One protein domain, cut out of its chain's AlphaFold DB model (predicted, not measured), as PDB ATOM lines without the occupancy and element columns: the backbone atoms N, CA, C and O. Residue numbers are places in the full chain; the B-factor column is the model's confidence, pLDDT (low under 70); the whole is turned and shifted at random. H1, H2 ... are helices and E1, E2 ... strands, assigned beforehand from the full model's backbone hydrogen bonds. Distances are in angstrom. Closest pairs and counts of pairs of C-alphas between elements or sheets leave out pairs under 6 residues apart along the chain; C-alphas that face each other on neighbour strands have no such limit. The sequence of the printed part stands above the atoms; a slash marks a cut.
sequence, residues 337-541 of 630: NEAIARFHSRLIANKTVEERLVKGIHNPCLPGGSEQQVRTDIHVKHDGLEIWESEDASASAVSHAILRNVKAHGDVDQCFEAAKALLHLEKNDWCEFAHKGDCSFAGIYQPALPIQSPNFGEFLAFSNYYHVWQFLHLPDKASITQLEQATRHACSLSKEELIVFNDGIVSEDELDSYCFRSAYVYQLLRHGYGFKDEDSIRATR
ATOM      1  N   ASN A 337     -12.472  -8.363  -5.376       93.50
ATOM      2  CA  ASN A 337     -12.458  -9.652  -6.068       93.50
ATOM      3  C   ASN A 337     -11.848  -9.499  -7.463       93.50
ATOM      4  O   ASN A 337     -11.010 -10.306  -7.854       93.50
ATOM      5  N   GLU A 338     -12.204  -8.426  -8.168       94.38
ATOM      6  CA  GLU A 338     -11.650  -8.125  -9.493       94.38
ATOM      7  C   GLU A 338     -10.173  -7.740  -9.410       94.38
ATOM      8  O   GLU A 338      -9.381  -8.159 -10.246       94.38
ATOM      9  N   ALA A 339      -9.761  -7.021  -8.363       96.56
ATOM     10  CA  ALA A 339      -8.352  -6.733  -8.111       96.56
ATOM     11  C   ALA A 339      -7.541  -8.025  -7.903       96.56
ATOM     12  O   ALA A 339      -6.453  -8.158  -8.462       96.56
ATOM     13  N   ILE A 340      -8.080  -9.000  -7.157       95.69
ATOM     14  CA  ILE A 340      -7.465 -10.328  -6.995       95.69
ATOM     15  C   ILE A 340      -7.404 -11.069  -8.340       95.69
ATOM     16  O   ILE A 340      -6.359 -11.620  -8.685       95.69
ATOM     17  N   ALA A 341      -8.492 -11.075  -9.118       94.12
ATOM     18  CA  ALA A 341      -8.534 -11.738 -10.421       94.12
ATOM     19  C   ALA A 341      -7.497 -11.145 -11.392       94.12
ATOM     20  O   ALA A 341      -6.704 -11.881 -11.983       94.12
ATOM     21  N   ARG A 342      -7.425  -9.811 -11.474       95.25
ATOM     22  CA  ARG A 342      -6.438  -9.076 -12.279       95.25
ATOM     23  C   ARG A 342      -5.012  -9.340 -11.800       95.25
ATOM     24  O   ARG A 342      -4.144  -9.645 -12.616       95.25
ATOM     25  N   PHE A 343      -4.767  -9.335 -10.491       95.81
ATOM     26  CA  PHE A 343      -3.469  -9.704  -9.923       95.81
ATOM     27  C   PHE A 343      -3.031 -11.113 -10.336       95.81
ATOM     28  O   PHE A 343      -1.923 -11.295 -10.843       95.81
ATOM     29  N   HIS A 344      -3.909 -12.105 -10.174       95.25
ATOM     30  CA  HIS A 344      -3.622 -13.478 -10.578       95.25
ATOM     31  C   HIS A 344      -3.350 -13.580 -12.081       95.25
ATOM     32  O   HIS A 344      -2.372 -14.218 -12.470       95.25
ATOM     33  N   SER A 345      -4.140 -12.902 -12.919       93.69
ATOM     34  CA  SER A 345      -3.929 -12.888 -14.372       93.69
ATOM     35  C   SER A 345      -2.539 -12.368 -14.756       93.69
ATOM     36  O   SER A 345      -1.856 -12.980 -15.576       93.69
ATOM     37  N   ARG A 346      -2.041 -11.320 -14.084       93.50
ATOM     38  CA  ARG A 346      -0.696 -10.773 -14.320       93.50
ATOM     39  C   ARG A 346       0.426 -11.714 -13.893       93.50
ATOM     40  O   ARG A 346       1.456 -11.755 -14.561       93.50
ATOM     41  N   LEU A 347       0.248 -12.487 -12.820       93.94
ATOM     42  CA  LEU A 347       1.224 -13.517 -12.427       93.94
ATOM     43  C   LEU A 347       1.294 -14.661 -13.450       93.94
ATOM     44  O   LEU A 347       2.363 -15.229 -13.685       93.94
ATOM     45  N   ILE A 348       0.145 -15.001 -14.036       92.50
ATOM     46  CA  ILE A 348      -0.039 -16.092 -15.002       92.50
ATOM     47  C   ILE A 348       0.415 -15.694 -16.411       92.50
ATOM     48  O   ILE A 348       0.840 -16.552 -17.187       92.50
ATOM     49  N   ALA A 349       0.354 -14.406 -16.736       89.50
ATOM     50  CA  ALA A 349       0.706 -13.870 -18.039       89.50
ATOM     51  C   ALA A 349       2.094 -14.334 -18.517       89.50
ATOM     52  O   ALA A 349       3.079 -14.315 -17.774       89.50
ATOM     53  N   ASN A 350       2.174 -14.724 -19.793       86.25
ATOM     54  CA  ASN A 350       3.395 -15.203 -20.451       86.25
ATOM     55  C   ASN A 350       4.058 -16.428 -19.774       86.25
ATOM     56  O   ASN A 350       5.259 -16.648 -19.950       86.25
ATOM     57  N   LYS A 351       3.309 -17.230 -18.999       90.06
ATOM     58  CA  LYS A 351       3.791 -18.488 -18.403       90.06
ATOM     59  C   LYS A 351       3.380 -19.704 -19.223       90.06
ATOM     60  O   LYS A 351       2.224 -19.867 -19.614       90.06
ATOM     61  N   THR A 352       4.332 -20.608 -19.424       89.75
ATOM     62  CA  THR A 352       4.092 -21.908 -20.062       89.75
ATOM     63  C   THR A 352       3.189 -22.796 -19.198       89.75
ATOM     64  O   THR A 352       3.114 -22.630 -17.980       89.75
ATOM     65  N   VAL A 353       2.533 -23.793 -19.804       86.69
ATOM     66  CA  VAL A 353       1.722 -24.786 -19.065       86.69
ATOM     67  C   VAL A 353       2.554 -25.484 -17.980       86.69
ATOM     68  O   VAL A 353       2.078 -25.690 -16.865       86.69
ATOM     69  N   GLU A 354       3.817 -25.811 -18.274       88.25
ATOM     70  CA  GLU A 354       4.733 -26.423 -17.307       88.25
ATOM     71  C   GLU A 354       4.996 -25.496 -16.109       88.25
ATOM     72  O   GLU A 354       4.969 -25.944 -14.961       88.25
ATOM     73  N   GLU A 355       5.212 -24.199 -16.347       92.38
ATOM     74  CA  GLU A 355       5.359 -23.218 -15.267       92.38
ATOM     75  C   GLU A 355       4.076 -23.073 -14.447       92.38
ATOM     76  O   GLU A 355       4.143 -23.069 -13.221       92.38
ATOM     77  N   ARG A 356       2.913 -23.005 -15.104       92.25
ATOM     78  CA  ARG A 356       1.614 -22.822 -14.443       92.25
ATOM     79  C   ARG A 356       1.198 -24.017 -13.592       92.25
ATOM     80  O   ARG A 356       0.714 -23.820 -12.481       92.25
ATOM     81  N   LEU A 357       1.350 -25.236 -14.111       89.31
ATOM     82  CA  LEU A 357       0.697 -26.428 -13.554       89.31
ATOM     83  C   LEU A 357       1.650 -27.437 -12.912       89.31
ATOM     84  O   LEU A 357       1.198 -28.282 -12.146       89.31
ATOM     85  N   VAL A 358       2.947 -27.391 -13.232       88.00
ATOM     86  CA  VAL A 358       3.932 -28.352 -12.703       88.00
ATOM     87  C   VAL A 358       4.893 -27.666 -11.748       88.00
ATOM     88  O   VAL A 358       5.085 -28.121 -10.622       88.00
ATOM     89  N   LYS A 359       5.508 -26.563 -12.186       92.31
ATOM     90  CA  LYS A 359       6.432 -25.803 -11.340       92.31
ATOM     91  C   LYS A 359       5.695 -24.891 -10.375       92.31
ATOM     92  O   LYS A 359       6.230 -24.654  -9.309       92.31
ATOM     93  N   GLY A 360       4.519 -24.384 -10.718       93.25
ATOM     94  CA  GLY A 360       3.838 -23.355  -9.940       93.25
ATOM     95  C   GLY A 360       4.529 -21.989 -10.030       93.25
ATOM     96  O   GLY A 360       5.745 -21.872 -10.216       93.25
ATOM     97  N   ILE A 361       3.734 -20.935  -9.883       95.94
ATOM     98  CA  ILE A 361       4.155 -19.541 -10.009       95.94
ATOM     99  C   ILE A 361       4.328 -18.941  -8.620       95.94
ATOM    100  O   ILE A 361       3.506 -19.149  -7.728       95.94
ATOM    101  N   HIS A 362       5.401 -18.177  -8.432       95.44
ATOM    102  CA  HIS A 362       5.602 -17.453  -7.187       95.44
ATOM    103  C   HIS A 362       4.558 -16.340  -7.029       95.44
ATOM    104  O   HIS A 362       4.442 -15.480  -7.901       95.44
ATOM    105  N   ASN A 363       3.828 -16.347  -5.913       95.75
ATOM    106  CA  ASN A 363       2.926 -15.267  -5.525       95.75
ATOM    107  C   ASN A 363       3.482 -14.566  -4.269       95.75
ATOM    108  O   ASN A 363       3.507 -15.191  -3.207       95.75
ATOM    109  N   PRO A 364       3.910 -13.292  -4.370       95.50
ATOM    110  CA  PRO A 364       4.523 -12.570  -3.253       95.50
ATOM    111  C   PRO A 364       3.534 -12.212  -2.134       95.50
ATOM    112  O   PRO A 364       3.951 -11.907  -1.020       95.50
ATOM    113  N   CYS A 365       2.232 -12.249  -2.424       96.12
ATOM    114  CA  CYS A 365       1.173 -11.925  -1.478       96.12
ATOM    115  C   CYS A 365       0.617 -13.146  -0.736       96.12
ATOM    116  O   CYS A 365      -0.247 -12.977   0.121       96.12
ATOM    117  N   LEU A 366       1.068 -14.364  -1.060       95.12
ATOM    118  CA  LEU A 366       0.711 -15.544  -0.275       95.12
ATOM    119  C   LEU A 366       1.558 -15.607   1.006       95.12
ATOM    120  O   LEU A 366       2.764 -15.329   0.947       95.12
ATOM    121  N   PRO A 367       0.978 -16.041   2.141       93.12
ATOM    122  CA  PRO A 367       1.747 -16.299   3.353       93.12
ATOM    123  C   PRO A 367       2.841 -17.339   3.091       93.12
ATOM    124  O   PRO A 367       2.672 -18.238   2.259       93.12
ATOM    125  N   GLY A 368       3.957 -17.237   3.813       90.31
ATOM    126  CA  GLY A 368       5.069 -18.180   3.669       90.31
ATOM    127  C   GLY A 368       4.612 -19.633   3.844       90.31
ATOM    128  O   GLY A 368       3.848 -19.935   4.760       90.31
ATOM    129  N   GLY A 369       5.043 -20.518   2.941       88.12
ATOM    130  CA  GLY A 369       4.686 -21.942   2.936       88.12
ATOM    131  C   GLY A 369       3.333 -22.289   2.302       88.12
ATOM    132  O   GLY A 369       2.962 -23.461   2.297       88.12
ATOM    133  N   SER A 370       2.604 -21.312   1.754       91.38
ATOM    134  CA  SER A 370       1.250 -21.527   1.222       91.38
ATOM    135  C   SER A 370       1.231 -21.810  -0.280       91.38
ATOM    136  O   SER A 370       2.077 -21.330  -1.041       91.38
ATOM    137  N   GLU A 371       0.213 -22.549  -0.719       92.62
ATOM    138  CA  GLU A 371      -0.086 -22.828  -2.123       92.62
ATOM    139  C   GLU A 371      -1.596 -22.728  -2.372       92.62
ATOM    140  O   GLU A 371      -2.403 -23.163  -1.551       92.62
ATOM    141  N   GLN A 372      -1.974 -22.171  -3.520       92.06
ATOM    142  CA  GLN A 372      -3.355 -21.991  -3.944       92.06
ATOM    143  C   GLN A 372      -3.514 -22.334  -5.427       92.06
ATOM    144  O   GLN A 372      -2.722 -21.918  -6.271       92.06
ATOM    145  N   GLN A 373      -4.584 -23.053  -5.762       91.69
ATOM    146  CA  GLN A 373      -5.010 -23.242  -7.148       91.69
ATOM    147  C   GLN A 373      -5.937 -22.103  -7.563       91.69
ATOM    148  O   GLN A 373      -6.889 -21.783  -6.848       91.69
ATOM    149  N   VAL A 374      -5.673 -21.509  -8.722       91.94
ATOM    150  CA  VAL A 374      -6.451 -20.386  -9.248       91.94
ATOM    151  C   VAL A 374      -6.905 -20.645 -10.677       91.94
ATOM    152  O   VAL A 374      -6.264 -21.368 -11.445       91.94
ATOM    153  N   ARG A 375      -8.023 -20.009 -11.016       87.81
ATOM    154  CA  ARG A 375      -8.635 -19.982 -12.341       87.81
ATOM    155  C   ARG A 375      -8.886 -18.521 -12.703       87.81
ATOM    156  O   ARG A 375      -9.367 -17.770 -11.857       87.81
ATOM    157  N   THR A 376      -8.554 -18.127 -13.925       87.00
ATOM    158  CA  THR A 376      -8.858 -16.790 -14.446       87.00
ATOM    159  C   THR A 376      -9.193 -16.859 -15.927       87.00
ATOM    160  O   THR A 376      -8.592 -17.620 -16.680       87.00
ATOM    161  N   ASP A 377     -10.181 -16.077 -16.316       85.38
ATOM    162  CA  ASP A 377     -10.623 -15.783 -17.678       85.38
ATOM    163  C   ASP A 377     -10.112 -14.415 -18.167       85.38
ATOM    164  O   ASP A 377     -10.384 -14.019 -19.297       85.38
ATOM    165  N   ILE A 378      -9.335 -13.708 -17.339       89.00
ATOM    166  CA  ILE A 378      -8.662 -12.466 -17.710       89.00
ATOM    167  C   ILE A 378      -7.323 -12.817 -18.359       89.00
ATOM    168  O   ILE A 378      -6.481 -13.504 -17.772       89.00
ATOM    169  N   HIS A 379      -7.105 -12.289 -19.558       86.44
ATOM    170  CA  HIS A 379      -5.861 -12.419 -20.312       86.44
ATOM    171  C   HIS A 379      -5.084 -11.103 -20.269       86.44
ATOM    172  O   HIS A 379      -5.673 -10.031 -20.167       86.44
ATOM    173  N   VAL A 380      -3.755 -11.165 -20.362       86.81
ATOM    174  CA  VAL A 380      -2.887  -9.975 -20.343       86.81
ATOM    175  C   VAL A 380      -2.019  -9.960 -21.596       86.81
ATOM    176  O   VAL A 380      -1.270 -10.903 -21.853       86.81
ATOM    177  N   LYS A 381      -2.114  -8.879 -22.374       83.62
ATOM    178  CA  LYS A 381      -1.311  -8.655 -23.581       83.62
ATOM    179  C   LYS A 381       0.155  -8.376 -23.252       83.62
ATOM    180  O   LYS A 381       0.531  -8.081 -22.118       83.62
ATOM    181  N   HIS A 382       1.001  -8.400 -24.281       76.62
ATOM    182  CA  HIS A 382       2.422  -8.059 -24.152       76.62
ATOM    183  C   HIS A 382       2.678  -6.616 -23.695       76.62
ATOM    184  O   HIS A 382       3.710  -6.356 -23.083       76.62
ATOM    185  N   ASP A 383       1.753  -5.690 -23.959       76.44
ATOM    186  CA  ASP A 383       1.805  -4.302 -23.481       76.44
ATOM    187  C   ASP A 383       1.249  -4.129 -22.051       76.44
ATOM    188  O   ASP A 383       1.204  -3.012 -21.540       76.44
ATOM    189  N   GLY A 384       0.849  -5.226 -21.394       78.88
ATOM    190  CA  GLY A 384       0.293  -5.232 -20.042       78.88
ATOM    191  C   GLY A 384      -1.208  -4.947 -19.970       78.88
ATOM    192  O   GLY A 384      -1.742  -4.860 -18.865       78.88
ATOM    193  N   LEU A 385      -1.897  -4.803 -21.109       83.06
ATOM    194  CA  LEU A 385      -3.337  -4.562 -21.140       83.06
ATOM    195  C   LEU A 385      -4.132  -5.839 -20.828       83.06
ATOM    196  O   LEU A 385      -3.914  -6.881 -21.442       83.06
ATOM    197  N   GLU A 386      -5.084  -5.733 -19.905       88.50
ATOM    198  CA  GLU A 386      -6.012  -6.806 -19.533       88.50
ATOM    199  C   GLU A 386      -7.187  -6.880 -20.528       88.50
ATOM    200  O   GLU A 386      -7.778  -5.853 -20.871       88.50
ATOM    201  N   ILE A 387      -7.523  -8.082 -21.004       85.19
ATOM    202  CA  ILE A 387      -8.595  -8.350 -21.976       85.19
ATOM    203  C   ILE A 387      -9.371  -9.627 -21.628       85.19
ATOM    204  O   ILE A 387      -8.832 -10.537 -21.004       85.19
ATOM    205  N   TRP A 388     -10.622  -9.708 -22.086       78.25
ATOM    206  CA  TRP A 388     -11.490 -10.883 -21.908       78.25
ATOM    207  C   TRP A 388     -11.349 -11.920 -23.026       78.25
ATOM    208  O   TRP A 388     -11.463 -13.116 -22.785       78.25
ATOM    209  N   GLU A 389     -11.072 -11.479 -24.254       70.12
ATOM    210  CA  GLU A 389     -10.887 -12.364 -25.406       70.12
ATOM    211  C   GLU A 389      -9.407 -12.444 -25.768       70.12
ATOM    212  O   GLU A 389      -8.776 -11.428 -26.060       70.12
ATOM    213  N   SER A 390      -8.850 -13.656 -25.754       63.78
ATOM    214  CA  SER A 390      -7.499 -13.901 -26.258       63.78
ATOM    215  C   SER A 390      -7.442 -13.644 -27.769       63.78
ATOM    216  O   SER A 390      -8.277 -14.140 -28.523       63.78
ATOM    217  N   GLU A 391      -6.418 -12.917 -28.226       63.38
ATOM    218  CA  GLU A 391      -6.123 -12.768 -29.662       63.38
ATOM    219  C   GLU A 391      -5.614 -14.079 -30.289       63.38
ATOM    220  O   GLU A 391      -5.646 -14.250 -31.508       63.38
ATOM    221  N   ASP A 392      -5.155 -15.018 -29.459       62.31
ATOM    222  CA  ASP A 392      -4.758 -16.355 -29.875       62.31
ATOM    223  C   ASP A 392      -5.959 -17.306 -29.799       62.31
ATOM    224  O   ASP A 392      -6.385 -17.698 -28.709       62.31
ATOM    225  N   ALA A 393      -6.475 -17.702 -30.965       58.31
ATOM    226  CA  ALA A 393      -7.580 -18.653 -31.104       58.31
ATOM    227  C   ALA A 393      -7.250 -20.073 -30.593       58.31
ATOM    228  O   ALA A 393      -8.151 -20.904 -30.487       58.31
ATOM    229  N   SER A 394      -5.973 -20.371 -30.317       55.50
ATOM    230  CA  SER A 394      -5.523 -21.640 -29.735       55.50
ATOM    231  C   SER A 394      -5.361 -21.597 -28.212       55.50
ATOM    232  O   SER A 394      -5.266 -22.652 -27.581       55.50
ATOM    233  N   ALA A 395      -5.363 -20.405 -27.607       61.19
ATOM    234  CA  ALA A 395      -5.329 -20.268 -26.159       61.19
ATOM    235  C   ALA A 395      -6.692 -20.639 -25.562       61.19
ATOM    236  O   ALA A 395      -7.743 -20.232 -26.056       61.19
ATOM    237  N   SER A 396      -6.670 -21.410 -24.474       61.78
ATOM    238  CA  SER A 396      -7.874 -21.687 -23.692       61.78
ATOM    239  C   SER A 396      -8.526 -20.374 -23.253       61.78
ATOM    240  O   SER A 396      -7.839 -19.468 -22.781       61.78
ATOM    241  N   ALA A 397      -9.860 -20.301 -23.330       72.00
ATOM    242  CA  ALA A 397     -10.638 -19.173 -22.808       72.00
ATOM    243  C   ALA A 397     -10.368 -18.917 -21.313       72.00
ATOM    244  O   ALA A 397     -10.575 -17.812 -20.821       72.00
ATOM    245  N   VAL A 398      -9.875 -19.935 -20.601       79.62
ATOM    246  CA  VAL A 398      -9.593 -19.905 -19.170       79.62
ATOM    247  C   VAL A 398      -8.202 -20.464 -18.882       79.62
ATOM    248  O   VAL A 398      -7.847 -21.559 -19.322       79.62
ATOM    249  N   SER A 399      -7.440 -19.748 -18.059       83.75
ATOM    250  CA  SER A 399      -6.148 -20.182 -17.541       83.75
ATOM    251  C   SER A 399      -6.263 -20.765 -16.134       83.75
ATOM    252  O   SER A 399      -6.830 -20.157 -15.225       83.75
ATOM    253  N   HIS A 400      -5.646 -21.931 -15.942       89.56
ATOM    254  CA  HIS A 400      -5.436 -22.557 -14.637       89.56
ATOM    255  C   HIS A 400      -3.970 -22.418 -14.212       89.56
ATOM    256  O   HIS A 400      -3.064 -22.545 -15.046       89.56
ATOM    257  N   ALA A 401      -3.733 -22.176 -12.923       93.12
ATOM    258  CA  ALA A 401      -2.389 -22.099 -12.360       93.12
ATOM    259  C   ALA A 401      -2.334 -22.512 -10.885       93.12
ATOM    260  O   ALA A 401      -3.301 -22.371 -10.136       93.12
ATOM    261  N   ILE A 402      -1.160 -22.981 -10.471       95.12
ATOM    262  CA  ILE A 402      -0.788 -23.181  -9.073       95.12
ATOM    263  C   ILE A 402       0.062 -21.980  -8.653       95.12
ATOM    264  O   ILE A 402       1.148 -21.767  -9.194       95.12
ATOM    265  N   LEU A 403      -0.428 -21.184  -7.708       95.12
ATOM    266  CA  LEU A 403       0.296 -20.073  -7.096       95.12
ATOM    267  C   LEU A 403       0.876 -20.525  -5.761       95.12
ATOM    268  O   LEU A 403       0.179 -21.165  -4.983       95.12
ATOM    269  N   ARG A 404       2.128 -20.181  -5.460       94.50
ATOM    270  CA  ARG A 404       2.768 -20.591  -4.204       94.50
ATOM    271  C   ARG A 404       3.786 -19.593  -3.680       94.50
ATOM    272  O   ARG A 404       4.439 -18.882  -4.447       94.50
ATOM    273  N   ASN A 405       3.992 -19.608  -2.371       93.50
ATOM    274  CA  ASN A 405       5.123 -18.956  -1.733       93.50
ATOM    275  C   ASN A 405       5.987 -19.999  -1.014       93.50
ATOM    276  O   ASN A 405       5.651 -20.480   0.061       93.50
ATOM    277  N   VAL A 406       7.123 -20.346  -1.625       90.44
ATOM    278  CA  VAL A 406       8.060 -21.351  -1.089       90.44
ATOM    279  C   VAL A 406       8.995 -20.799  -0.009       90.44
ATOM    280  O   VAL A 406       9.806 -21.546   0.536       90.44
ATOM    281  N   LYS A 407       8.941 -19.492   0.273       89.38
ATOM    282  CA  LYS A 407       9.735 -18.870   1.335       89.38
ATOM    283  C   LYS A 407       9.072 -19.095   2.692       89.38
ATOM    284  O   LYS A 407       7.879 -19.370   2.776       89.38
ATOM    285  N   ALA A 408       9.859 -18.941   3.755       83.38
ATOM    286  CA  ALA A 408       9.371 -19.046   5.131       83.38
ATOM    287  C   ALA A 408       8.418 -17.897   5.522       83.38
ATOM    288  O   ALA A 408       7.576 -18.073   6.394       83.38
ATOM    289  N   HIS A 409       8.536 -16.747   4.853       81.31
ATOM    290  CA  HIS A 409       7.796 -15.517   5.135       81.31
ATOM    291  C   HIS A 409       7.239 -14.916   3.837       81.31
ATOM    292  O   HIS A 409       7.712 -15.246   2.742       81.31
ATOM    293  N   GLY A 410       6.234 -14.046   3.950       80.44
ATOM    294  CA  GLY A 410       5.684 -13.312   2.806       80.44
ATOM    295  C   GLY A 410       6.617 -12.215   2.279       80.44
ATOM    296  O   GLY A 410       7.474 -11.698   2.997       80.44
ATOM    297  N   ASP A 411       6.448 -11.853   1.004       89.62
ATOM    298  CA  ASP A 411       7.265 -10.850   0.313       89.62
ATOM    299  C   ASP A 411       6.513  -9.521   0.201       89.62
ATOM    300  O   ASP A 411       6.051  -9.127  -0.872       89.62
ATOM    301  N   VAL A 412       6.388  -8.815   1.328       93.81
ATOM    302  CA  VAL A 412       5.521  -7.630   1.417       93.81
ATOM    303  C   VAL A 412       5.838  -6.550   0.381       93.81
ATOM    304  O   VAL A 412       4.914  -6.035  -0.239       93.81
ATOM    305  N   ASP A 413       7.111  -6.227   0.141       96.12
ATOM    306  CA  ASP A 413       7.470  -5.157  -0.800       96.12
ATOM    307  C   ASP A 413       7.077  -5.520  -2.237       96.12
ATOM    308  O   ASP A 413       6.532  -4.694  -2.964       96.12
ATOM    309  N   GLN A 414       7.269  -6.782  -2.635       96.12
ATOM    310  CA  GLN A 414       6.830  -7.251  -3.952       96.12
ATOM    311  C   GLN A 414       5.304  -7.300  -4.049       96.12
ATOM    312  O   GLN A 414       4.752  -6.989  -5.102       96.12
ATOM    313  N   CYS A 415       4.619  -7.657  -2.960       97.62
ATOM    314  CA  CYS A 415       3.164  -7.614  -2.906       97.62
ATOM    315  C   CYS A 415       2.630  -6.177  -3.039       97.62
ATOM    316  O   CYS A 415       1.678  -5.940  -3.778       97.62
ATOM    317  N   PHE A 416       3.274  -5.207  -2.382       98.31
ATOM    318  CA  PHE A 416       2.939  -3.785  -2.482       98.31
ATOM    319  C   PHE A 416       3.111  -3.262  -3.903       98.31
ATOM    320  O   PHE A 416       2.181  -2.658  -4.432       98.31
ATOM    321  N   GLU A 417       4.245  -3.542  -4.545       97.81
ATOM    322  CA  GLU A 417       4.476  -3.136  -5.934       97.81
ATOM    323  C   GLU A 417       3.485  -3.802  -6.896       97.81
ATOM    324  O   GLU A 417       2.925  -3.140  -7.772       97.81
ATOM    325  N   ALA A 418       3.189  -5.091  -6.702       96.69
ATOM    326  CA  ALA A 418       2.214  -5.793  -7.526       96.69
ATOM    327  C   ALA A 418       0.793  -5.231  -7.362       96.69
ATOM    328  O   ALA A 418       0.091  -5.049  -8.356       96.69
ATOM    329  N   ALA A 419       0.378  -4.912  -6.133       98.12
ATOM    330  CA  ALA A 419      -0.914  -4.290  -5.861       98.12
ATOM    331  C   ALA A 419      -0.991  -2.861  -6.426       98.12
ATOM    332  O   ALA A 419      -2.001  -2.487  -7.020       98.12
ATOM    333  N   LYS A 420       0.090  -2.079  -6.312       98.12
ATOM    334  CA  LYS A 420       0.188  -0.722  -6.866       98.12
ATOM    335  C   LYS A 420       0.069  -0.710  -8.385       98.12
ATOM    336  O   LYS A 420      -0.601   0.156  -8.943       98.12
ATOM    337  N   ALA A 421       0.673  -1.689  -9.056       95.62
ATOM    338  CA  ALA A 421       0.636  -1.806 -10.511       95.62
ATOM    339  C   ALA A 421      -0.788  -1.985 -11.074       95.62
ATOM    340  O   ALA A 421      -1.007  -1.725 -12.259       95.62
ATOM    341  N   LEU A 422      -1.760  -2.414 -10.260       96.44
ATOM    342  CA  LEU A 422      -3.162  -2.549 -10.677       96.44
ATOM    343  C   LEU A 422      -3.882  -1.208 -10.821       96.44
ATOM    344  O   LEU A 422      -4.895  -1.154 -11.514       96.44
ATOM    345  N   LEU A 423      -3.365  -0.146 -10.187       96.62
ATOM    346  CA  LEU A 423      -3.957   1.197 -10.177       96.62
ATOM    347  C   LEU A 423      -3.804   1.937 -11.513       96.62
ATOM    348  O   LEU A 423      -4.435   2.969 -11.711       96.62
ATOM    349  N   HIS A 424      -2.989   1.428 -12.441       94.12
ATOM    350  CA  HIS A 424      -2.779   2.050 -13.751       94.12
ATOM    351  C   HIS A 424      -2.363   3.531 -13.670       94.12
ATOM    352  O   HIS A 424      -2.883   4.386 -14.391       94.12
ATOM    353  N   LEU A 425      -1.437   3.856 -12.761       94.62
ATOM    354  CA  LEU A 425      -0.962   5.229 -12.550       94.62
ATOM    355  C   LEU A 425      -0.290   5.812 -13.800       94.62
ATOM    356  O   LEU A 425      -0.330   7.018 -14.006       94.62
ATOM    357  N   GLU A 426       0.261   4.968 -14.676       91.81
ATOM    358  CA  GLU A 426       0.808   5.376 -15.973       91.81
ATOM    359  C   GLU A 426      -0.239   5.994 -16.912       91.81
ATOM    360  O   GLU A 426       0.108   6.679 -17.868       91.81
ATOM    361  N   LYS A 427      -1.537   5.776 -16.664       91.69
ATOM    362  CA  LYS A 427      -2.616   6.407 -17.440       91.69
ATOM    363  C   LYS A 427      -2.880   7.854 -17.018       91.69
ATOM    364  O   LYS A 427      -3.553   8.577 -17.754       91.69
ATOM    365  N   ASN A 428      -2.333   8.298 -15.884       93.81
ATOM    366  CA  ASN A 428      -2.493   9.672 -15.410       93.81
ATOM    367  C   ASN A 428      -1.740  10.697 -16.275       93.81
ATOM    368  O   ASN A 428      -2.064  11.877 -16.202       93.81
ATOM    369  N   ASP A 429      -0.835  10.279 -17.168       92.81
ATOM    370  CA  ASP A 429      -0.177  11.177 -18.132       92.81
ATOM    371  C   ASP A 429      -1.190  11.978 -18.973       92.81
ATOM    372  O   ASP A 429      -0.956  13.133 -19.326       92.81
ATOM    373  N   TRP A 430      -2.360  11.395 -19.267       88.19
ATOM    374  CA  TRP A 430      -3.436  12.109 -19.957       88.19
ATOM    375  C   TRP A 430      -4.027  13.244 -19.109       88.19
ATOM    376  O   TRP A 430      -4.393  14.297 -19.636       88.19
ATOM    377  N   CYS A 431      -4.082  13.064 -17.791       87.88
ATOM    378  CA  CYS A 431      -4.580  14.069 -16.862       87.88
ATOM    379  C   CYS A 431      -3.672  15.281 -16.731       87.88
ATOM    380  O   CYS A 431      -4.171  16.373 -16.477       87.88
ATOM    381  N   GLU A 432      -2.364  15.127 -16.922       88.00
ATOM    382  CA  GLU A 432      -1.446  16.269 -16.965       88.00
ATOM    383  C   GLU A 432      -1.876  17.270 -18.044       88.00
ATOM    384  O   GLU A 432      -1.887  18.483 -17.826       88.00
ATOM    385  N   PHE A 433      -2.337  16.759 -19.190       89.62
ATOM    386  CA  PHE A 433      -2.915  17.578 -20.249       89.62
ATOM    387  C   PHE A 433      -4.363  18.004 -19.953       89.62
ATOM    388  O   PHE A 433      -4.677  19.192 -20.025       89.62
ATOM    389  N   ALA A 434      -5.253  17.056 -19.637       89.50
ATOM    390  CA  ALA A 434      -6.696  17.303 -19.547       89.50
ATOM    391  C   ALA A 434      -7.120  18.070 -18.279       89.50
ATOM    392  O   ALA A 434      -8.093  18.824 -18.307       89.50
ATOM    393  N   HIS A 435      -6.384  17.887 -17.182       89.06
ATOM    394  CA  HIS A 435      -6.749  18.320 -15.831       89.06
ATOM    395  C   HIS A 435      -5.562  18.868 -15.017       89.06
ATOM    396  O   HIS A 435      -5.672  18.996 -13.806       89.06
ATOM    397  N   LYS A 436      -4.429  19.205 -15.655       89.38
ATOM    398  CA  LYS A 436      -3.220  19.743 -14.989       89.38
ATOM    399  C   LYS A 436      -2.683  18.866 -13.843       89.38
ATOM    400  O   LYS A 436      -2.128  19.393 -12.883       89.38
ATOM    401  N   GLY A 437      -2.871  17.554 -13.954       88.69
ATOM    402  CA  GLY A 437      -2.393  16.575 -12.976       88.69
ATOM    403  C   GLY A 437      -3.369  16.271 -11.834       88.69
ATOM    404  O   GLY A 437      -3.061  15.422 -11.001       88.69
ATOM    405  N   ASP A 438      -4.559  16.884 -11.809       91.62
ATOM    406  CA  ASP A 438      -5.595  16.620 -10.795       91.62
ATOM    407  C   ASP A 438      -6.297  15.272 -11.045       91.62
ATOM    408  O   ASP A 438      -7.446  15.208 -11.490       91.62
ATOM    409  N   CYS A 439      -5.585  14.172 -10.800       93.19
ATOM    410  CA  CYS A 439      -6.089  12.816 -10.962       93.19
ATOM    411  C   CYS A 439      -5.780  11.922  -9.774       93.19
ATOM    412  O   CYS A 439      -4.785  12.085  -9.073       93.19
ATOM    413  N   SER A 440      -6.659  10.941  -9.592       96.12
ATOM    414  CA  SER A 440      -6.436   9.835  -8.672       96.12
ATOM    415  C   SER A 440      -5.608   8.758  -9.372       96.12
ATOM    416  O   SER A 440      -4.378   8.795  -9.370       96.12
ATOM    417  N   PHE A 441      -6.267   7.837 -10.067       96.88
ATOM    418  CA  PHE A 441      -5.625   6.754 -10.803       96.88
ATOM    419  C   PHE A 441      -6.418   6.382 -12.058       96.88
ATOM    420  O   PHE A 441      -7.520   6.884 -12.280       96.88
ATOM    421  N   ALA A 442      -5.835   5.530 -12.907       94.81
ATOM    422  CA  ALA A 442      -6.408   5.118 -14.190       94.81
ATOM    423  C   ALA A 442      -6.785   6.279 -15.139       94.81
ATOM    424  O   ALA A 442      -7.658   6.125 -15.992       94.81
ATOM    425  N   GLY A 443      -6.133   7.439 -15.010       94.12
ATOM    426  CA  GLY A 443      -6.430   8.622 -15.819       94.12
ATOM    427  C   GLY A 443      -7.739   9.326 -15.451       94.12
ATOM    428  O   GLY A 443      -8.299  10.034 -16.288       94.12
ATOM    429  N   ILE A 444      -8.247   9.126 -14.229       96.25
ATOM    430  CA  ILE A 444      -9.512   9.705 -13.774       96.25
ATOM    431  C   ILE A 444      -9.286  10.965 -12.943       96.25
ATOM    432  O   ILE A 444      -8.618  10.936 -11.903       96.25
ATOM    433  N   TYR A 445      -9.918  12.057 -13.387       95.88
ATOM    434  CA  TYR A 445      -9.967  13.325 -12.662       95.88
ATOM    435  C   TYR A 445     -10.482  13.134 -11.241       95.88
ATOM    436  O   TYR A 445     -11.551  12.551 -11.053       95.88
ATOM    437  N   GLN A 446      -9.770  13.708 -10.277       96.19
ATOM    438  CA  GLN A 446     -10.202  13.820  -8.892       96.19
ATOM    439  C   GLN A 446      -9.733  15.171  -8.332       96.19
ATOM    440  O   GLN A 446      -8.538  15.458  -8.412       96.19
ATOM    441  N   PRO A 447     -10.622  15.991  -7.741       94.56
ATOM    442  CA  PRO A 447     -10.192  17.198  -7.049       94.56
ATOM    443  C   PRO A 447      -9.364  16.844  -5.806       94.56
ATOM    444  O   PRO A 447      -9.407  15.716  -5.305       94.56
ATOM    445  N   ALA A 448      -8.618  17.817  -5.284       93.50
ATOM    446  CA  ALA A 448      -7.873  17.629  -4.045       93.50
ATOM    447  C   ALA A 448      -8.799  17.135  -2.921       93.50
ATOM    448  O   ALA A 448      -9.905  17.647  -2.739       93.50
ATOM    449  N   LEU A 449      -8.339  16.142  -2.157       94.75
ATOM    450  CA  LEU A 449      -9.093  15.652  -1.009       94.75
ATOM    451  C   LEU A 449      -9.265  16.778   0.030       94.75
ATOM    452  O   LEU A 449      -8.322  17.547   0.260       94.75
ATOM    453  N   PRO A 450     -10.429  16.866   0.695       92.06
ATOM    454  CA  PRO A 450     -10.642  17.818   1.773       92.06
ATOM    455  C   PRO A 450      -9.581  17.693   2.869       92.06
ATOM    456  O   PRO A 450      -9.273  16.595   3.333       92.06
ATOM    457  N   ILE A 451      -9.051  18.829   3.329       90.88
ATOM    458  CA  ILE A 451      -8.111  18.847   4.454       90.88
ATOM    459  C   ILE A 451      -8.855  18.412   5.717       90.88
ATOM    460  O   ILE A 451      -9.811  19.069   6.137       90.88
ATOM    461  N   GLN A 452      -8.393  17.324   6.335       92.00
ATOM    462  CA  GLN A 452      -9.023  16.790   7.536       92.00
ATOM    463  C   GLN A 452      -8.914  17.782   8.699       92.00
ATOM    464  O   GLN A 452      -7.834  18.238   9.079       92.00
ATOM    465  N   SER A 453     -10.056  18.093   9.294       87.19
ATOM    466  CA  SER A 453     -10.210  18.919  10.487       87.19
ATOM    467  C   SER A 453     -11.202  18.237  11.438       87.19
ATOM    468  O   SER A 453     -11.884  17.297  11.031       87.19
ATOM    469  N   PRO A 454     -11.335  18.685  12.699       83.38
ATOM    470  CA  PRO A 454     -12.274  18.070  13.639       83.38
ATOM    471  C   PRO A 454     -13.727  17.992  13.145       83.38
ATOM    472  O   PRO A 454     -14.452  17.108  13.582       83.38
ATOM    473  N   ASN A 455     -14.132  18.892  12.241       80.19
ATOM    474  CA  ASN A 455     -15.520  19.033  11.802       80.19
ATOM    475  C   ASN A 455     -15.726  18.800  10.295       80.19
ATOM    476  O   ASN A 455     -16.857  18.918   9.848       80.19
ATOM    477  N   PHE A 456     -14.676  18.511   9.513       86.75
ATOM    478  CA  PHE A 456     -14.763  18.339   8.054       86.75
ATOM    479  C   PHE A 456     -13.611  17.493   7.511       86.75
ATOM    480  O   PHE A 456     -12.499  17.556   8.033       86.75
ATOM    481  N   GLY A 457     -13.855  16.767   6.421       85.69
ATOM    482  CA  GLY A 457     -12.820  16.070   5.655       85.69
ATOM    483  C   GLY A 457     -12.449  14.677   6.166       85.69
ATOM    484  O   GLY A 457     -11.617  14.013   5.558       85.69
ATOM    485  N   GLU A 458     -13.079  14.189   7.238       93.38
ATOM    486  CA  GLU A 458     -12.992  12.771   7.605       93.38
ATOM    487  C   GLU A 458     -13.746  11.908   6.575       93.38
ATOM    488  O   GLU A 458     -14.836  12.264   6.126       93.38
ATOM    489  N   PHE A 459     -13.174  10.756   6.213       96.88
ATOM    490  CA  PHE A 459     -13.813   9.765   5.344       96.88
ATOM    491  C   PHE A 459     -14.244   8.540   6.147       96.88
ATOM    492  O   PHE A 459     -13.467   7.995   6.940       96.88
ATOM    493  N   LEU A 460     -15.473   8.084   5.899       97.31
ATOM    494  CA  LEU A 460     -15.968   6.797   6.366       97.31
ATOM    495  C   LEU A 460     -15.753   5.745   5.282       97.31
ATOM    496  O   LEU A 460     -16.195   5.913   4.147       97.31
ATOM    497  N   ALA A 461     -15.101   4.651   5.659       97.75
ATOM    498  CA  ALA A 461     -14.835   3.515   4.795       97.75
ATOM    499  C   ALA A 461     -15.609   2.281   5.269       97.75
ATOM    500  O   ALA A 461     -15.642   1.968   6.460       97.75
ATOM    501  N   PHE A 462     -16.240   1.563   4.350       96.31
ATOM    502  CA  PHE A 462     -17.076   0.406   4.683       96.31
ATOM    503  C   PHE A 462     -16.873  -0.741   3.684       96.31
ATOM    504  O   PHE A 462     -15.909  -0.760   2.915       96.31
ATOM    505  N   SER A 463     -17.701  -1.783   3.784       93.75
ATOM    506  CA  SER A 463     -17.549  -3.030   3.021       93.75
ATOM    507  C   SER A 463     -16.171  -3.680   3.230       93.75
ATOM    508  O   SER A 463     -15.803  -3.977   4.369       93.75
ATOM    509  N   ASN A 464     -15.391  -3.944   2.175       96.31
ATOM    510  CA  ASN A 464     -14.105  -4.631   2.323       96.31
ATOM    511  C   ASN A 464     -13.034  -3.793   3.036       96.31
ATOM    512  O   ASN A 464     -12.127  -4.391   3.612       96.31
ATOM    513  N   TYR A 465     -13.158  -2.459   3.098       98.06
ATOM    514  CA  TYR A 465     -12.284  -1.652   3.959       98.06
ATOM    515  C   TYR A 465     -12.431  -2.051   5.428       98.06
ATOM    516  O   TYR A 465     -11.437  -2.304   6.102       98.06
ATOM    517  N   TYR A 466     -13.674  -2.183   5.903       97.19
ATOM    518  CA  TYR A 466     -13.961  -2.608   7.273       97.19
ATOM    519  C   TYR A 466     -13.398  -4.004   7.563       97.19
ATOM    520  O   TYR A 466     -12.795  -4.217   8.612       97.19
ATOM    521  N   HIS A 467     -13.538  -4.948   6.629       96.00
ATOM    522  CA  HIS A 467     -12.992  -6.299   6.797       96.00
ATOM    523  C   HIS A 467     -11.460  -6.312   6.906       96.00
ATOM    524  O   HIS A 467     -10.925  -7.020   7.756       96.00
ATOM    525  N   VAL A 468     -10.761  -5.494   6.111       98.12
ATOM    526  CA  VAL A 468      -9.303  -5.318   6.230       98.12
ATOM    527  C   VAL A 468      -8.928  -4.681   7.568       98.12
ATOM    528  O   VAL A 468      -8.016  -5.167   8.230       98.12
ATOM    529  N   TRP A 469      -9.660  -3.657   8.016       98.12
ATOM    530  CA  TRP A 469      -9.422  -3.018   9.318       98.12
ATOM    531  C   TRP A 469      -9.515  -4.002  10.483       98.12
ATOM    532  O   TRP A 469      -8.640  -4.020  11.344       98.12
ATOM    533  N   GLN A 470     -10.560  -4.833  10.483       97.56
ATOM    534  CA  GLN A 470     -10.764  -5.856  11.506       97.56
ATOM    535  C   GLN A 470      -9.647  -6.897  11.480       97.56
ATOM    536  O   GLN A 470      -9.060  -7.174  12.518       97.56
ATOM    537  N   PHE A 471      -9.314  -7.430  10.300       97.88
ATOM    538  CA  PHE A 471      -8.234  -8.405  10.151       97.88
ATOM    539  C   PHE A 471      -6.885  -7.872  10.656       97.88
ATOM    540  O   PHE A 471      -6.138  -8.597  11.301       97.88
ATOM    541  N   LEU A 472      -6.578  -6.601  10.385       98.31
ATOM    542  CA  LEU A 472      -5.336  -5.960  10.814       98.31
ATOM    543  C   LEU A 472      -5.351  -5.487  12.277       98.31
ATOM    544  O   LEU A 472      -4.361  -4.904  12.723       98.31
ATOM    545  N   HIS A 473      -6.447  -5.707  13.013       97.88
ATOM    546  CA  HIS A 473      -6.649  -5.229  14.388       97.88
ATOM    547  C   HIS A 473      -6.441  -3.713  14.543       97.88
ATOM    548  O   HIS A 473      -5.935  -3.232  15.560       97.88
ATOM    549  N   LEU A 474      -6.814  -2.943  13.518       98.31
ATOM    550  CA  LEU A 474      -6.724  -1.485  13.547       98.31
ATOM    551  C   LEU A 474      -7.859  -0.887  14.395       98.31
ATOM    552  O   LEU A 474      -8.975  -1.413  14.388       98.31
ATOM    553  N   PRO A 475      -7.625   0.244  15.088       97.44
ATOM    554  CA  PRO A 475      -8.718   1.007  15.683       97.44
ATOM    555  C   PRO A 475      -9.675   1.516  14.596       97.44
ATOM    556  O   PRO A 475      -9.249   1.775  13.468       97.44
ATOM    557  N   ASP A 476     -10.948   1.741  14.953       94.94
ATOM    558  CA  ASP A 476     -11.987   2.226  14.025       94.94
ATOM    559  C   ASP A 476     -11.520   3.421  13.191       94.94
ATOM    560  O   ASP A 476     -11.803   3.498  12.002       94.94
ATOM    561  N   LYS A 477     -10.778   4.346  13.813       96.88
ATOM    562  CA  LYS A 477     -10.074   5.432  13.136       96.88
ATOM    563  C   LYS A 477      -8.572   5.171  13.182       96.88
ATOM    564  O   LYS A 477      -7.994   5.196  14.267       96.88
ATOM    565  N   ALA A 478      -7.957   4.985  12.017       98.12
ATOM    566  CA  ALA A 478      -6.521   4.749  11.882       98.12
ATOM    567  C   ALA A 478      -5.914   5.621  10.776       98.12
ATOM    568  O   ALA A 478      -6.593   5.942   9.796       98.12
ATOM    569  N   SER A 479      -4.643   5.994  10.931       98.44
ATOM    570  CA  SER A 479      -3.898   6.710   9.896       98.44
ATOM    571  C   SER A 479      -3.417   5.786   8.780       98.44
ATOM    572  O   SER A 479      -3.265   4.576   8.976       98.44
ATOM    573  N   ILE A 480      -3.106   6.363   7.618       98.56
ATOM    574  CA  ILE A 480      -2.501   5.619   6.504       98.56
ATOM    575  C   ILE A 480      -1.171   4.966   6.924       98.56
ATOM    576  O   ILE A 480      -0.913   3.818   6.565       98.56
ATOM    577  N   THR A 481      -0.378   5.630   7.772       98.62
ATOM    578  CA  THR A 481       0.845   5.046   8.358       98.62
ATOM    579  C   THR A 481       0.557   3.798   9.203       98.62
ATOM    580  O   THR A 481       1.270   2.801   9.108       98.62
ATOM    581  N   GLN A 482      -0.483   3.829  10.046       98.69
ATOM    582  CA  GLN A 482      -0.851   2.674  10.873       98.69
ATOM    583  C   GLN A 482      -1.308   1.497  10.006       98.69
ATOM    584  O   GLN A 482      -0.914   0.358  10.262       98.69
ATOM    585  N   LEU A 483      -2.085   1.776   8.954       98.75
ATOM    586  CA  LEU A 483      -2.497   0.781   7.967       98.75
ATOM    587  C   LEU A 483      -1.291   0.139   7.269       98.75
ATOM    588  O   LEU A 483      -1.242  -1.087   7.155       98.75
ATOM    589  N   GLU A 484      -0.311   0.936   6.833       98.69
ATOM    590  CA  GLU A 484       0.914   0.416   6.220       98.69
ATOM    591  C   GLU A 484       1.657  -0.523   7.179       98.69
ATOM    592  O   GLU A 484       1.985  -1.655   6.820       98.69
ATOM    593  N   GLN A 485       1.898  -0.077   8.415       98.56
ATOM    594  CA  GLN A 485       2.657  -0.833   9.413       98.56
ATOM    595  C   GLN A 485       1.976  -2.155   9.778       98.56
ATOM    596  O   GLN A 485       2.637  -3.196   9.806       98.56
ATOM    597  N   ALA A 486       0.662  -2.131  10.009       98.50
ATOM    598  CA  ALA A 486      -0.108  -3.332  10.312       98.50
ATOM    599  C   ALA A 486      -0.114  -4.305   9.124       98.50
ATOM    600  O   ALA A 486       0.099  -5.505   9.303       98.50
ATOM    601  N   THR A 487      -0.261  -3.786   7.902       98.38
ATOM    602  CA  THR A 487      -0.192  -4.595   6.680       98.38
ATOM    603  C   THR A 487       1.177  -5.253   6.530       98.38
ATOM    604  O   THR A 487       1.259  -6.452   6.263       98.38
ATOM    605  N   ARG A 488       2.265  -4.500   6.742       98.06
ATOM    606  CA  ARG A 488       3.632  -5.033   6.674       98.06
ATOM    607  C   ARG A 488       3.872  -6.141   7.680       98.06
ATOM    608  O   ARG A 488       4.482  -7.148   7.330       98.06
ATOM    609  N   HIS A 489       3.362  -5.975   8.894       96.62
ATOM    610  CA  HIS A 489       3.443  -7.015   9.904       96.62
ATOM    611  C   HIS A 489       2.686  -8.277   9.474       96.62
ATOM    612  O   HIS A 489       3.309  -9.333   9.375       96.62
ATOM    613  N   ALA A 490       1.398  -8.166   9.132       95.88
ATOM    614  CA  ALA A 490       0.570  -9.313   8.752       95.88
ATOM    615  C   ALA A 490       1.131 -10.064   7.529       95.88
ATOM    616  O   ALA A 490       1.211 -11.290   7.534       95.88
ATOM    617  N   CYS A 491       1.593  -9.339   6.506       95.31
ATOM    618  CA  CYS A 491       2.203  -9.923   5.307       95.31
ATOM    619  C   CYS A 491       3.573 -10.582   5.543       95.31
ATOM    620  O   CYS A 491       4.037 -11.313   4.674       95.31
ATOM    621  N   SER A 492       4.246 -10.329   6.670       93.19
ATOM    622  CA  SER A 492       5.547 -10.949   6.984       93.19
ATOM    623  C   SER A 492       5.436 -12.330   7.645       93.19
ATOM    624  O   SER A 492       6.431 -13.046   7.745       93.19
ATOM    625  N   LEU A 493       4.235 -12.717   8.078       92.25
ATOM    626  CA  LEU A 493       3.992 -13.943   8.837       92.25
ATOM    627  C   LEU A 493       3.999 -15.200   7.946       92.25
ATOM    628  O   LEU A 493       3.667 -15.151   6.755       92.25
ATOM    629  N   SER A 494       4.357 -16.347   8.533       92.12
ATOM    630  CA  SER A 494       4.073 -17.665   7.940       92.12
ATOM    631  C   SER A 494       2.568 -17.965   7.971       92.12
ATOM    632  O   SER A 494       1.805 -17.288   8.664       92.12
ATOM    633  N   LYS A 495       2.110 -19.001   7.255       91.50
ATOM    634  CA  LYS A 495       0.700 -19.430   7.314       91.50
ATOM    635  C   LYS A 495       0.246 -19.744   8.744       91.50
ATOM    636  O   LYS A 495      -0.841 -19.335   9.143       91.50
ATOM    637  N   GLU A 496       1.070 -20.447   9.517       91.44
ATOM    638  CA  GLU A 496       0.765 -20.842  10.895       91.44
ATOM    639  C   GLU A 496       0.673 -19.627  11.822       91.44
ATOM    640  O   GLU A 496      -0.261 -19.518  12.614       91.44
ATOM    641  N   GLU A 497       1.614 -18.692  11.698       93.69
ATOM    642  CA  GLU A 497       1.612 -17.441  12.460       93.69
ATOM    643  C   GLU A 497       0.410 -16.564  12.090       93.69
ATOM    644  O   GLU A 497      -0.217 -15.968  12.964       93.69
ATOM    645  N   LEU A 498       0.043 -16.527  10.805       93.62
ATOM    646  CA  LEU A 498      -1.095 -15.759  10.313       93.62
ATOM    647  C   LEU A 498      -2.432 -16.298  10.840       93.62
ATOM    648  O   LEU A 498      -3.325 -15.510  11.143       93.62
ATOM    649  N   ILE A 499      -2.574 -17.620  10.983       94.12
ATOM    650  CA  ILE A 499      -3.759 -18.239  11.603       94.12
ATOM    651  C   ILE A 499      -3.906 -17.772  13.057       94.12
ATOM    652  O   ILE A 499      -5.014 -17.443  13.480       94.12
ATOM    653  N   VAL A 500      -2.798 -17.696  13.803       95.31
ATOM    654  CA  VAL A 500      -2.793 -17.182  15.182       95.31
ATOM    655  C   VAL A 500      -3.114 -15.688  15.209       95.31
ATOM    656  O   VAL A 500      -3.952 -15.266  16.000       95.31
ATOM    657  N   PHE A 501      -2.499 -14.896  14.327       95.38
ATOM    658  CA  PHE A 501      -2.757 -13.458  14.206       95.38
ATOM    659  C   PHE A 501      -4.222 -13.150  13.873       95.38
ATOM    660  O   PHE A 501      -4.788 -12.197  14.397       95.38
ATOM    661  N   ASN A 502      -4.847 -13.960  13.020       94.94
ATOM    662  CA  ASN A 502      -6.226 -13.777  12.585       94.94
ATOM    663  C   ASN A 502      -7.259 -13.925  13.717       94.94
ATOM    664  O   ASN A 502      -8.338 -13.353  13.607       94.94
ATOM    665  N   ASP A 503      -6.971 -14.709  14.764       93.25
ATOM    666  CA  ASP A 503      -7.858 -14.920  15.927       93.25
ATOM    667  C   ASP A 503      -9.329 -15.242  15.557       93.25
ATOM    668  O   ASP A 503     -10.291 -14.824  16.200       93.25
ATOM    669  N   GLY A 504      -9.530 -15.966  14.450       90.81
ATOM    670  CA  GLY A 504     -10.856 -16.352  13.958       90.81
ATOM    671  C   GLY A 504     -11.706 -15.225  13.350       90.81
ATOM    672  O   GLY A 504     -12.897 -15.444  13.120       90.81
ATOM    673  N   ILE A 505     -11.131 -14.049  13.066       92.56
ATOM    674  CA  ILE A 505     -11.830 -12.916  12.428       92.56
ATOM    675  C   ILE A 505     -12.241 -13.259  10.992       92.56
ATOM    676  O   ILE A 505     -13.385 -13.035  10.588       92.56
ATOM    677  N   VAL A 506     -11.305 -13.812  10.225       91.62
ATOM    678  CA  VAL A 506     -11.487 -14.268   8.843       91.62
ATOM    679  C   VAL A 506     -11.542 -15.794   8.822       91.62
ATOM    680  O   VAL A 506     -10.866 -16.458   9.610       91.62
ATOM    681  N   SER A 507     -12.329 -16.384   7.923       87.94
ATOM    682  CA  SER A 507     -12.298 -17.833   7.735       87.94
ATOM    683  C   SER A 507     -10.993 -18.288   7.068       87.94
ATOM    684  O   SER A 507     -10.415 -17.590   6.236       87.94
ATOM    685  N   GLU A 508     -10.502 -19.473   7.436       84.00
ATOM    686  CA  GLU A 508      -9.197 -19.967   6.968       84.00
ATOM    687  C   GLU A 508      -9.093 -20.094   5.439       84.00
ATOM    688  O   GLU A 508      -7.996 -19.955   4.895       84.00
ATOM    689  N   ASP A 509     -10.219 -20.308   4.750       83.38
ATOM    690  CA  ASP A 509     -10.314 -20.383   3.289       83.38
ATOM    691  C   ASP A 509     -10.107 -19.032   2.589       83.38
ATOM    692  O   ASP A 509      -9.647 -18.997   1.449       83.38
ATOM    693  N   GLU A 510     -10.391 -17.915   3.262       88.19
ATOM    694  CA  GLU A 510     -10.170 -16.575   2.711       88.19
ATOM    695  C   GLU A 510      -8.827 -15.977   3.152       88.19
ATOM    696  O   GLU A 510      -8.317 -15.061   2.497       88.19
ATOM    697  N   LEU A 511      -8.242 -16.498   4.237       92.06
ATOM    698  CA  LEU A 511      -7.088 -15.927   4.934       92.06
ATOM    699  C   LEU A 511      -5.868 -15.702   4.025       92.06
ATOM    700  O   LEU A 511      -5.194 -14.682   4.149       92.06
ATOM    701  N   ASP A 512      -5.626 -16.595   3.062       92.56
ATOM    702  CA  ASP A 512      -4.486 -16.485   2.134       92.56
ATOM    703  C   ASP A 512      -4.540 -15.246   1.240       92.56
ATOM    704  O   ASP A 512      -3.510 -14.754   0.786       92.56
ATOM    705  N   SER A 513      -5.733 -14.693   1.025       93.88
ATOM    706  CA  SER A 513      -5.899 -13.478   0.232       93.88
ATOM    707  C   SER A 513      -5.663 -12.193   1.031       93.88
ATOM    708  O   SER A 513      -5.500 -11.131   0.431       93.88
ATOM    709  N   TYR A 514      -5.637 -12.235   2.369       96.06
ATOM    710  CA  TYR A 514      -5.699 -11.013   3.179       96.06
ATOM    711  C   TYR A 514      -4.415 -10.185   3.184       96.06
ATOM    712  O   TYR A 514      -4.505  -8.967   3.351       96.06
ATOM    713  N   CYS A 515      -3.251 -10.780   2.909       96.31
ATOM    714  CA  CYS A 515      -2.056  -9.980   2.650       96.31
ATOM    715  C   CYS A 515      -2.229  -9.137   1.371       96.31
ATOM    716  O   CYS A 515      -2.067  -7.918   1.425       96.31
ATOM    717  N   PHE A 516      -2.674  -9.738   0.255       97.75
ATOM    718  CA  PHE A 516      -2.995  -8.984  -0.964       97.75
ATOM    719  C   PHE A 516      -4.082  -7.929  -0.714       97.75
ATOM    720  O   PHE A 516      -3.916  -6.780  -1.108       97.75
ATOM    721  N   ARG A 517      -5.183  -8.291  -0.040       98.25
ATOM    722  CA  ARG A 517      -6.294  -7.358   0.228       98.25
ATOM    723  C   ARG A 517      -5.826  -6.131   1.005       98.25
ATOM    724  O   ARG A 517      -6.186  -5.012   0.651       98.25
ATOM    725  N   SER A 518      -5.013  -6.348   2.034       98.50
ATOM    726  CA  SER A 518      -4.467  -5.287   2.881       98.50
ATOM    727  C   SER A 518      -3.481  -4.408   2.107       98.50
ATOM    728  O   SER A 518      -3.591  -3.182   2.140       98.50
ATOM    729  N   ALA A 519      -2.582  -5.025   1.330       98.69
ATOM    730  CA  ALA A 519      -1.668  -4.321   0.436       98.69
ATOM    731  C   ALA A 519      -2.421  -3.456  -0.581       98.69
ATOM    732  O   ALA A 519      -2.119  -2.276  -0.731       98.69
ATOM    733  N   TYR A 520      -3.436  -4.012  -1.238       98.81
ATOM    734  CA  TYR A 520      -4.251  -3.300  -2.214       98.81
ATOM    735  C   TYR A 520      -5.025  -2.139  -1.587       98.81
ATOM    736  O   TYR A 520      -5.008  -1.044  -2.138       98.81
ATOM    737  N   VAL A 521      -5.632  -2.331  -0.412       98.81
ATOM    738  CA  VAL A 521      -6.310  -1.252   0.327       98.81
ATOM    739  C   VAL A 521      -5.346  -0.114   0.667       98.81
ATOM    740  O   VAL A 521      -5.682   1.048   0.438       98.81
ATOM    741  N   TYR A 522      -4.140  -0.428   1.146       98.81
ATOM    742  CA  TYR A 522      -3.108   0.579   1.396       98.81
ATOM    743  C   TYR A 522      -2.724   1.333   0.115       98.81
ATOM    744  O   TYR A 522      -2.763   2.563   0.096       98.81
ATOM    745  N   GLN A 523      -2.415   0.615  -0.969       98.75
ATOM    746  CA  GLN A 523      -2.030   1.223  -2.245       98.75
ATOM    747  C   GLN A 523      -3.152   2.094  -2.820       98.75
ATOM    748  O   GLN A 523      -2.899   3.211  -3.267       98.75
ATOM    749  N   LEU A 524      -4.399   1.630  -2.754       98.75
ATOM    750  CA  LEU A 524      -5.569   2.359  -3.227       98.75
ATOM    751  C   LEU A 524      -5.775   3.667  -2.452       98.75
ATOM    752  O   LEU A 524      -5.970   4.709  -3.069       98.75
ATOM    753  N   LEU A 525      -5.670   3.652  -1.120       98.75
ATOM    754  CA  LEU A 525      -5.811   4.867  -0.309       98.75
ATOM    755  C   LEU A 525      -4.630   5.830  -0.517       98.75
ATOM    756  O   LEU A 525      -4.829   7.008  -0.816       98.75
ATOM    757  N   ARG A 526      -3.395   5.332  -0.394       98.44
ATOM    758  CA  ARG A 526      -2.179   6.158  -0.386       98.44
ATOM    759  C   ARG A 526      -1.769   6.665  -1.767       98.44
ATOM    760  O   ARG A 526      -1.301   7.797  -1.896       98.44
ATOM    761  N   HIS A 527      -1.868   5.810  -2.778       98.00
ATOM    762  CA  HIS A 527      -1.362   6.071  -4.126       98.00
ATOM    763  C   HIS A 527      -2.466   6.184  -5.174       98.00
ATOM    764  O   HIS A 527      -2.237   6.829  -6.188       98.00
ATOM    765  N   GLY A 528      -3.636   5.585  -4.940       97.88
ATOM    766  CA  GLY A 528      -4.804   5.758  -5.798       97.88
ATOM    767  C   GLY A 528      -5.509   7.082  -5.522       97.88
ATOM    768  O   GLY A 528      -5.481   7.985  -6.346       97.88
ATOM    769  N   TYR A 529      -6.130   7.216  -4.351       98.12
ATOM    770  CA  TYR A 529      -6.885   8.420  -3.984       98.12
ATOM    771  C   TYR A 529      -6.005   9.578  -3.513       98.12
ATOM    772  O   TYR A 529      -6.454  10.720  -3.541       98.12
ATOM    773  N   GLY A 530      -4.768   9.303  -3.092       97.06
ATOM    774  CA  GLY A 530      -3.804  10.336  -2.710       97.06
ATOM    775  C   GLY A 530      -3.922  10.826  -1.264       97.06
ATOM    776  O   GLY A 530      -3.480  11.939  -0.974       97.06
ATOM    777  N   PHE A 531      -4.481  10.018  -0.354       98.00
ATOM    778  CA  PHE A 531      -4.407  10.302   1.085       98.00
ATOM    779  C   PHE A 531      -2.945  10.368   1.544       98.00
ATOM    780  O   PHE A 531      -2.102   9.604   1.071       98.00
ATOM    781  N   LYS A 532      -2.634  11.273   2.470       97.50
ATOM    782  CA  LYS A 532      -1.301  11.430   3.065       97.50
ATOM    783  C   LYS A 532      -1.087  10.453   4.214       97.50
ATOM    784  O   LYS A 532      -2.028   9.866   4.738       97.50
ATOM    785  N   ASP A 533       0.162  10.311   4.637       97.62
ATOM    786  CA  ASP A 533       0.564   9.346   5.666       97.62
ATOM    787  C   ASP A 533      -0.105   9.630   7.029       97.62
ATOM    788  O   ASP A 533      -0.405   8.698   7.786       97.62
ATOM    789  N   GLU A 534      -0.354  10.910   7.322       96.31
ATOM    790  CA  GLU A 534      -1.036  11.416   8.515       96.31
ATOM    791  C   GLU A 534      -2.570  11.438   8.420       96.31
ATOM    792  O   GLU A 534      -3.238  11.517   9.458       96.31
ATOM    793  N   ASP A 535      -3.135  11.354   7.210       97.25
ATOM    794  CA  ASP A 535      -4.587  11.338   7.034       97.25
ATOM    795  C   ASP A 535      -5.170  10.086   7.691       97.25
ATOM    796  O   ASP A 535      -4.568   9.008   7.698       97.25
ATOM    797  N   SER A 536      -6.355  10.235   8.279       96.88
ATOM    798  CA  SER A 536      -7.031   9.157   8.992       96.88
ATOM    799  C   SER A 536      -8.321   8.749   8.299       96.88
ATOM    800  O   SER A 536      -9.090   9.590   7.835       96.88
ATOM    801  N   ILE A 537      -8.586   7.447   8.287       97.88
ATOM    802  CA  ILE A 537      -9.816   6.861   7.756       97.88
ATOM    803  C   ILE A 537     -10.576   6.213   8.905       97.88
ATOM    804  O   ILE A 537      -9.978   5.533   9.745       97.88
ATOM    805  N   ARG A 538     -11.895   6.420   8.939       96.94
ATOM    806  CA  ARG A 538     -12.783   5.732   9.874       96.94
ATOM    807  C   ARG A 538     -13.439   4.544   9.182       96.94
ATOM    808  O   ARG A 538     -14.358   4.731   8.391       96.94
ATOM    809  N   ALA A 539     -13.012   3.329   9.494       97.12
ATOM    810  CA  ALA A 539     -13.656   2.129   8.985       97.12
ATOM    811  C   ALA A 539     -14.837   1.726   9.879       97.12
ATOM    812  O   ALA A 539     -14.682   1.562  11.086       97.12
ATOM    813  N   THR A 540     -16.026   1.541   9.306       94.06
ATOM    814  CA  THR A 540     -17.207   1.114  10.069       94.06
ATOM    815  C   THR A 540     -18.141   0.242   9.242       94.06
ATOM    816  O   THR A 540     -18.215   0.346   8.022       94.06
ATOM    817  N   ARG A 541     -18.888  -0.628   9.924       88.94
ATOM    818  CA  ARG A 541     -19.992  -1.394   9.337       88.94
ATOM    819  C   ARG A 541     -21.356  -0.785   9.658       88.94
ATOM    820  O   ARG A 541     -22.324  -1.069   8.954       88.94
TER     821      ARG A 541
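AT A GLANCE: This is residues 337 to 541 of the 630 residues of the protein "Apyrase" of Fistulifera solaris (UniProt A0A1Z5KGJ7). A flat domain is built round the long helix H9 in its middle, with H3, H5 and H6 packed round it at different slants. On one side of this core, H1 packs on the two-stranded hairpin E1 E2, with H2 by E2; on the other side is the small sheet E3 E5 E4, with H5 beside its strands. H4 extends past the end of H9 at Tyr 529 and is followed by a long stretch with no named element, residues 436 to 458, while the short helices H7 and H8 lie beyond the other end of H9, at Tyr 514. The 205 printed residues hold nine named helices and five named strands in the order H1 H2 E1 E2 H3 H4 E3 H5 E4 H6 H7 H8 H9 E5; the class is mixed, helices and strands, and the sheet E3 E5 E4 is mixed, while E1 E2 is antiparallel. The whole is compact, with a radius of gyration of the C-alphas of 18.2 A, and spans 57 by 48 by 26 A.

HOW THE PARTS SIT: H1, residues 337 to 348, only just touches the hub H9, residues 514 to 529, with 3 pairs of C-alphas within 8 A; the closest are those of Ile 340 and Phe 516, 7.6 A. H2, residues 353 to 359, comes to 4.6 A of E2, residues 399 to 404, at the C-alphas of Arg 356 and Ala 401. E1, residues 371 to 376, and E2 form a hairpin, antiparallel at 158 degrees; N 372 and O 403 are within hydrogen-bond range at 2.8 A, as are N 401 and O 374 at 3.0 A. The closest C-alphas of H1 and E1 are those of Ser 345 and Thr 376, 6.3 A. H3, residues 412 to 423, touches H9 at a steep tilt of 52 degrees, the same way, closest at the C-alphas of Ala 419 and Tyr 520, 5.0 A. H4, residues 425 to 435, and H3 meet only through their link. E5, residues 536 to 539, is the inner strand between E3, residues 459 to 463, parallel to it at 34 degrees with N 461 and O 538 at 2.8 A, and E4, residues 477 to 479, antiparallel at 141 degrees with N 537 and O 478 at 2.9 A. H5, residues 464 to 471, stands at the sheet's level and touches H9, closest at the C-alphas of Val 468 and Ser 518, 5.9 A. H6, residues 480 to 492, only grazes this sheet; it touches H9 at a shallow tilt of 27 degrees, opposite ways, with the C-alphas of Cys 491 and Cys 515 closest at 5.0 A. H7, residues 495 to 502, only just touches H8, residues 508 to 511, with 3 pairs of C-alphas within 8 A, the closest those of Ile 499 and Glu 508, 7.4 A. Every O i to N i+4 pair is within hydrogen-bond range in H1, H5, H6 and H7, against 2 of 3 in H2, 6 of 8 in H3, 3 of 7 in H4, where 6 of 8 O i to N i+3 pairs are, and 11 of 12 in H9; H8 is too short for such a pair.

IN THESE COORDINATES: H1 begins at C-alpha 337 (-12.458, -9.652, -6.068) and is 16.6 A long. E1 measures 16.3 A, E2 16.0 A, H3 17.4 A, H4 14.7 A and H6 18.4 A. H9, 20.7 A, begins at C-alpha 514 (-5.699, -11.013, 3.179), and E5 ends at C-alpha 539 (-13.656, 2.129, 8.985).

THE WHOLE: The two C-alphas farthest apart are those of Ser 394 and Pro 454, 59.2 A. The printed part has no cut. The links H2 to E1, E1 to E2 and H4 to E3 are long. The mean pLDDT of the printed part is 91.8, and residues 390 to 396 are under 70.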